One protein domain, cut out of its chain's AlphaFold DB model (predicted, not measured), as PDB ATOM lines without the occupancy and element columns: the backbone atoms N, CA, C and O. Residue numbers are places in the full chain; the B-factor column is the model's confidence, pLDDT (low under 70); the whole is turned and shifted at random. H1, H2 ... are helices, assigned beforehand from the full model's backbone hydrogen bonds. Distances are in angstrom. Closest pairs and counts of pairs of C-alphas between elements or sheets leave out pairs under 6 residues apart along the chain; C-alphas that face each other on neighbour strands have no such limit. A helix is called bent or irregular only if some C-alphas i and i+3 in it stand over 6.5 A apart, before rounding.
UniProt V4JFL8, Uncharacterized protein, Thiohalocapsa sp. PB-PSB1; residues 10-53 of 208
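This is residues 10 to 53 of the 208 residues of an uncharacterized protein of Thiohalocapsa sp. PB-PSB1 (UniProt V4JFL8). Look for three helices strung out one after another with no shared core: the kinked helix H3 at one end, the short helix H2 between, set across the long axis, and H1 at the other end, beyond a stretch of residues 19 to 28 with no named element. H1 touches neither of the others, and H2 and H3 make a corner at their link. The printed part has 44 residues with three named helices, in the order H1, H2, H3, and no named strand; the class is all helix. The whole is only just loose, close to extended, with a radius of gyration of the C-alphas of 13.7 A, and the C-alphas span 40 by 17 by 12 A, the outline of a rod.

Start with the longest helix, H3, residues 37 to 52: find C-alpha 37 at (87.952, -21.909, -9.193) and go on to C-alpha 52 at (99.479, -4.150, -1.470), 22.5 A away. H3 has a kink of 76 degrees near residue 46 and is irregular, with C-alphas 45 and 48 standing 7.9 A apart. Step back along the chain to H2, residues 29 to 35, which measures 9.8 A from first to last C-alpha. Farther back is H1, residues 10 to 18; it begins at C-alpha 10, (94.380, -35.435, -6.682), and measures 12.2 A from first to last C-alpha.

Begin at H3 and look toward H2: the two only just touch, with 3 pairs of C-alphas within 8 A, and they touch only at the corner by their link. H3 touches H2 with residues 39 to 40 alone, and the closest C-alphas are those of Arg 33 and Tyr 39, 6.2 A apart. Their lines stand at a steep tilt of 56 degrees, opposite ways, where the line of H3 is a rough one, and their centres are 13.4 A apart. H1 is apart from H2 and from H3. In the backbones of H1 and H2 you will find every O i to N i+4 pair within hydrogen-bond range; in H3 it is 7 of 12.

The two C-alphas farthest apart are those of Gly 20 and Tyr 52, at 41.3 A. Residues 26 to 33, of which 29 to 33 belong to H2, stand free, and so do residues 36 to 42, of which 37 to 42 belong to H3, and residues 44 to 53, of which 44 to 52 belong to H3. The link from H2 to H3 is tight, with 1 residue, and the link from H1 to H2 is short, with 10 residues. The printed part has no cut. Read the B-factor column for pLDDT: its mean over the printed part is 79.3, and it is under 70 at residue 24, residues 30 to 31 and residues 33 to 35.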
ATOM      1  N   ALA A  10      94.188 -33.998  -6.482       79.00
ATOM      2  CA  ALA A  10      94.380 -35.435  -6.682       79.00
ATOM      3  C   ALA A  10      93.286 -36.037  -7.580       79.00
ATOM      4  O   ALA A  10      93.602 -36.681  -8.574       79.00
ATOM      5  N   ALA A  11      92.012 -35.733  -7.306       78.75
ATOM      6  CA  ALA A  11      90.889 -36.224  -8.106       78.75
ATOM      7  C   ALA A  11      90.917 -35.705  -9.558       78.75
ATOM      8  O   ALA A  11      90.565 -36.436 -10.486       78.75
ATOM      9  N   LEU A  12      91.360 -34.459  -9.764       79.62
ATOM     10  CA  LEU A  12      91.574 -33.893 -11.097       79.62
ATOM     11  C   LEU A  12      92.750 -34.574 -11.817       79.62
ATOM     12  O   LEU A  12      92.610 -34.947 -12.980       79.62
ATOM     13  N   CYS A  13      93.881 -34.787 -11.134       79.44
ATOM     14  CA  CYS A  13      95.033 -35.498 -11.694       79.44
ATOM     15  C   CYS A  13      94.671 -36.926 -12.116       79.44
ATOM     16  O   CYS A  13      95.010 -37.334 -13.224       79.44
ATOM     17  N   ASP A  14      93.951 -37.671 -11.278       82.50
ATOM     18  CA  ASP A  14      93.560 -39.053 -11.573       82.50
ATOM     19  C   ASP A  14      92.617 -39.132 -12.780       82.50
ATOM     20  O   ASP A  14      92.773 -39.994 -13.647       82.50
ATOM     21  N   ALA A  15      91.690 -38.179 -12.904       82.81
ATOM     22  CA  ALA A  15      90.823 -38.083 -14.072       82.81
ATOM     23  C   ALA A  15      91.580 -37.710 -15.358       82.81
ATOM     24  O   ALA A  15      91.284 -38.256 -16.423       82.81
ATOM     25  N   LEU A  16      92.568 -36.815 -15.269       80.31
ATOM     26  CA  LEU A  16      93.418 -36.437 -16.399       80.31
ATOM     27  C   LEU A  16      94.308 -37.608 -16.848       80.31
ATOM     28  O   LEU A  16      94.399 -37.865 -18.050       80.31
ATOM     29  N   ARG A  17      94.881 -38.373 -15.905       83.44
ATOM     30  CA  ARG A  17      95.646 -39.604 -16.192       83.44
ATOM     31  C   ARG A  17      94.774 -40.668 -16.856       83.44
ATOM     32  O   ARG A  17      95.184 -41.248 -17.857       83.44
ATOM     33  N   ALA A  18      93.549 -40.873 -16.367       83.31
ATOM     34  CA  ALA A  18      92.584 -41.783 -16.993       83.31
ATOM     35  C   ALA A  18      92.192 -41.350 -18.421       83.31
ATOM     36  O   ALA A  18      91.812 -42.184 -19.240       83.31
ATOM     37  N   GLY A  19      92.306 -40.056 -18.730       80.56
ATOM     38  CA  GLY A  19      92.128 -39.491 -20.068       80.56
ATOM     39  C   GLY A  19      93.375 -39.512 -20.959       80.56
ATOM     40  O   GLY A  19      93.318 -38.962 -22.056       80.56
ATOM     41  N   GLY A  20      94.482 -40.114 -20.509       80.56
ATOM     42  CA  GLY A  20      95.726 -40.239 -21.275       80.56
ATOM     43  C   GLY A  20      96.708 -39.073 -21.125       80.56
ATOM     44  O   GLY A  20      97.682 -39.016 -21.873       80.56
ATOM     45  N   ALA A  21      96.487 -38.146 -20.185       77.81
ATOM     46  CA  ALA A  21      97.446 -37.076 -19.919       77.81
ATOM     47  C   ALA A  21      98.700 -37.625 -19.219       77.81
ATOM     48  O   ALA A  21      98.618 -38.262 -18.166       77.81
ATOM     49  N   THR A  22      99.864 -37.332 -19.790       72.12
ATOM     50  CA  THR A  22     101.187 -37.573 -19.200       72.12
ATOM     51  C   THR A  22     101.813 -36.233 -18.785       72.12
ATOM     52  O   THR A  22     101.347 -35.183 -19.222       72.12
ATOM     53  N   ALA A  23     102.822 -36.247 -17.902       71.75
ATOM     54  CA  ALA A  23     103.530 -35.046 -17.411       71.75
ATOM     55  C   ALA A  23     102.726 -34.072 -16.506       71.75
ATOM     56  O   ALA A  23     103.051 -32.896 -16.393       71.75
ATOM     57  N   LEU A  24     101.693 -34.546 -15.794       67.75
ATOM     58  CA  LEU A  24     100.940 -33.715 -14.828       67.75
ATOM     59  C   LEU A  24     101.771 -33.267 -13.617       67.75
ATOM     60  O   LEU A  24     101.441 -32.272 -12.970       67.75
ATOM     61  N   ASP A  25     102.826 -34.016 -13.308       72.44
ATOM     62  CA  ASP A  25     103.749 -33.719 -12.216       72.44
ATOM     63  C   ASP A  25     104.748 -32.603 -12.596       72.44
ATOM     64  O   ASP A  25     105.351 -32.004 -11.709       72.44
ATOM     65  N   ASP A  26     104.833 -32.251 -13.888       73.44
ATOM     66  CA  ASP A  26     105.663 -31.157 -14.417       73.44
ATOM     67  C   ASP A  26     104.914 -29.807 -14.461       73.44
ATOM     68  O   ASP A  26     105.491 -28.773 -14.807       73.44
ATOM     69  N   LEU A  27     103.619 -29.795 -14.122       73.44
ATOM     70  CA  LEU A  27     102.800 -28.581 -14.084       73.44
ATOM     71  C   LEU A  27     103.126 -27.735 -12.849       73.44
ATOM     72  O   LEU A  27     103.049 -28.214 -11.713       73.44
ATOM     73  N   ASP A  28     103.417 -26.455 -13.078       73.44
ATOM     74  CA  ASP A  28     103.814 -25.519 -12.031       73.44
ATOM     75  C   ASP A  28     102.650 -25.078 -11.120       73.44
ATOM     76  O   ASP A  28     101.459 -25.238 -11.407       73.44
ATOM     77  N   ASP A  29     102.997 -24.481  -9.978       70.50
ATOM     78  CA  ASP A  29     102.012 -23.962  -9.024       70.50
ATOM     79  C   ASP A  29     101.136 -22.846  -9.619       70.50
ATOM     80  O   ASP A  29     100.038 -22.591  -9.117       70.50
ATOM     81  N   ALA A  30     101.595 -22.165 -10.675       69.19
ATOM     82  CA  ALA A  30     100.820 -21.132 -11.351       69.19
ATOM     83  C   ALA A  30      99.649 -21.745 -12.133       69.19
ATOM     84  O   ALA A  30      98.526 -21.244 -12.021       69.19
ATOM     85  N   PHE A  31      99.875 -22.860 -12.833       69.56
ATOM     86  CA  PHE A  31      98.827 -23.642 -13.482       69.56
ATOM     87  C   PHE A  31      97.773 -24.098 -12.470       69.56
ATOM     88  O   PHE A  31      96.582 -23.857 -12.667       69.56
ATOM     89  N   TRP A  32      98.195 -24.689 -11.346       71.69
ATOM     90  CA  TRP A  32      97.262 -25.192 -10.331       71.69
ATOM     91  C   TRP A  32      96.458 -24.083  -9.653       71.69
ATOM     92  O   TRP A  32      95.272 -24.269  -9.389       71.69
ATOM     93  N   ARG A  33      97.058 -22.909  -9.430       69.81
ATOM     94  CA  ARG A  33      96.333 -21.730  -8.933       69.81
ATOM     95  C   ARG A  33      95.311 -21.218  -9.943       69.81
ATOM     96  O   ARG A  33      94.213 -20.859  -9.550       69.81
ATOM     97  N   LEU A  34      95.639 -21.190 -11.233       67.31
ATOM     98  CA  LEU A  34      94.704 -20.744 -12.275       67.31
ATOM     99  C   LEU A  34      93.577 -21.756 -12.535       67.31
ATOM    100  O   LEU A  34      92.473 -21.352 -12.894       67.31
ATOM    101  N   ALA A  35      93.840 -23.050 -12.332       68.88
ATOM    102  CA  ALA A  35      92.843 -24.116 -12.426       68.88
ATOM    103  C   ALA A  35      91.894 -24.167 -11.210       68.88
ATOM    104  O   ALA A  35      90.803 -24.733 -11.303       68.88
ATOM    105  N   ASP A  36      92.281 -23.564 -10.083       77.56
ATOM    106  CA  ASP A  36      91.450 -23.459  -8.887       77.56
ATOM    107  C   ASP A  36      90.369 -22.375  -9.057       77.56
ATOM    108  O   ASP A  36      90.635 -21.169  -9.101       77.56
ATOM    109  N   GLN A  37      89.106 -22.808  -9.106       76.62
ATOM    110  CA  GLN A  37      87.952 -21.909  -9.193       76.62
ATOM    111  C   GLN A  37      87.839 -20.972  -7.983       76.62
ATOM    112  O   GLN A  37      87.362 -19.844  -8.126       76.62
ATOM    113  N   GLY A  38      88.270 -21.408  -6.798       78.50
ATOM    114  CA  GLY A  38      88.324 -20.583  -5.597       78.50
ATOM    115  C   GLY A  38      89.315 -19.435  -5.755       78.50
ATOM    116  O   GLY A  38      88.965 -18.280  -5.502       78.50
ATOM    117  N   TYR A  39      90.515 -19.724  -6.260       78.25
ATOM    118  CA  TYR A  39      91.521 -18.702  -6.547       78.25
ATOM    119  C   TYR A  39      91.088 -17.763  -7.680       78.25
ATOM    120  O   TYR A  39      91.231 -16.547  -7.556       78.25
ATOM    121  N   ALA A  40      90.471 -18.284  -8.746       78.56
ATOM    122  CA  ALA A  40      89.927 -17.463  -9.829       78.56
ATOM    123  C   ALA A  40      88.841 -16.490  -9.329       78.56
ATOM    124  O   ALA A  40      88.881 -15.297  -9.639       78.56
ATOM    125  N   ARG A  41      87.906 -16.965  -8.493       82.94
ATOM    126  CA  ARG A  41      86.889 -16.118  -7.842       82.94
ATOM    127  C   ARG A  41      87.515 -15.100  -6.893       82.94
ATOM    128  O   ARG A  41      87.078 -13.950  -6.859       82.94
ATOM    129  N   PHE A  42      88.544 -15.496  -6.144       84.38
ATOM    130  CA  PHE A  42      89.305 -14.576  -5.304       84.38
ATOM    131  C   PHE A  42      89.941 -13.464  -6.142       84.38
ATOM    132  O   PHE A  42      89.778 -12.300  -5.800       84.38
ATOM    133  N   LEU A  43      90.605 -13.779  -7.257       85.12
ATOM    134  CA  LEU A  43      91.213 -12.766  -8.123       85.12
ATOM    135  C   LEU A  43      90.172 -11.829  -8.743       85.12
ATOM    136  O   LEU A  43      90.395 -10.622  -8.765       85.12
ATOM    137  N   GLN A  44      89.019 -12.344  -9.174       86.31
ATOM    138  CA  GLN A  44      87.934 -11.498  -9.685       86.31
ATOM    139  C   GLN A  44      87.492 -10.436  -8.668       86.31
ATOM    140  O   GLN A  44      87.233  -9.297  -9.049       86.31
ATOM    141  N   ALA A  45      87.432 -10.785  -7.381       89.75
ATOM    142  CA  ALA A  45      86.992  -9.868  -6.329       89.75
ATOM    143  C   ALA A  45      88.133  -9.046  -5.693       89.75
ATOM    144  O   ALA A  45      87.925  -7.905  -5.279       89.75
ATOM    145  N   PHE A  46      89.336  -9.613  -5.593       89.06
ATOM    146  CA  PHE A  46      90.411  -9.130  -4.720       89.06
ATOM    147  C   PHE A  46      91.768  -8.978  -5.414       89.06
ATOM    148  O   PHE A  46      92.757  -8.695  -4.737       89.06
ATOM    149  N   ALA A  47      91.862  -9.091  -6.746       88.50
ATOM    150  CA  ALA A  47      93.123  -8.832  -7.455       88.50
ATOM    151  C   ALA A  47      93.705  -7.444  -7.136       88.50
ATOM    152  O   ALA A  47      94.923  -7.289  -7.064       88.50
ATOM    153  N   TRP A  48      92.847  -6.457  -6.852       91.69
ATOM    154  CA  TRP A  48      93.253  -5.112  -6.435       91.69
ATOM    155  C   TRP A  48      94.070  -5.086  -5.131       91.69
ATOM    156  O   TRP A  48      94.781  -4.113  -4.892       91.69
ATOM    157  N   VAL A  49      94.008  -6.135  -4.299       88.62
ATOM    158  CA  VAL A  49      94.774  -6.258  -3.045       88.62
ATOM    159  C   VAL A  49      96.213  -6.712  -3.306       88.62
ATOM    160  O   VAL A  49      97.112  -6.367  -2.541       88.62
ATOM    161  N   LEU A  50      96.470  -7.450  -4.391       86.38
ATOM    162  CA  LEU A  50      97.790  -8.029  -4.674       86.38
ATOM    163  C   LEU A  50      98.934  -6.997  -4.737       86.38
ATOM    164  O   LEU A  50      99.995  -7.283  -4.172       86.38
ATOM    165  N   PRO A  51      98.759  -5.793  -5.326       91.38
ATOM    166  CA  PRO A  51      99.774  -4.738  -5.272       91.38
ATOM    167  C   PRO A  51     100.178  -4.351  -3.841       91.38
ATOM    168  O   PRO A  51     101.323  -3.974  -3.595       91.38
ATOM    169  N   TYR A  52      99.271  -4.501  -2.873       89.88
ATOM    170  CA  TYR A  52      99.479  -4.150  -1.470       89.88
ATOM    171  C   TYR A  52     100.053  -5.285  -0.624       89.88
ATOM    172  O   TYR A  52     100.246  -5.088   0.572       89.88
ATOM    173  N   ARG A  53     100.382  -6.450  -1.205       87.25
ATOM    174  CA  ARG A  53     100.898  -7.621  -0.463       87.25
ATOM    175  C   ARG A  53     102.030  -7.288   0.514       87.25
ATOM    176  O   ARG A  53     102.091  -7.845   1.599       87.25
TER     177      ARG A  53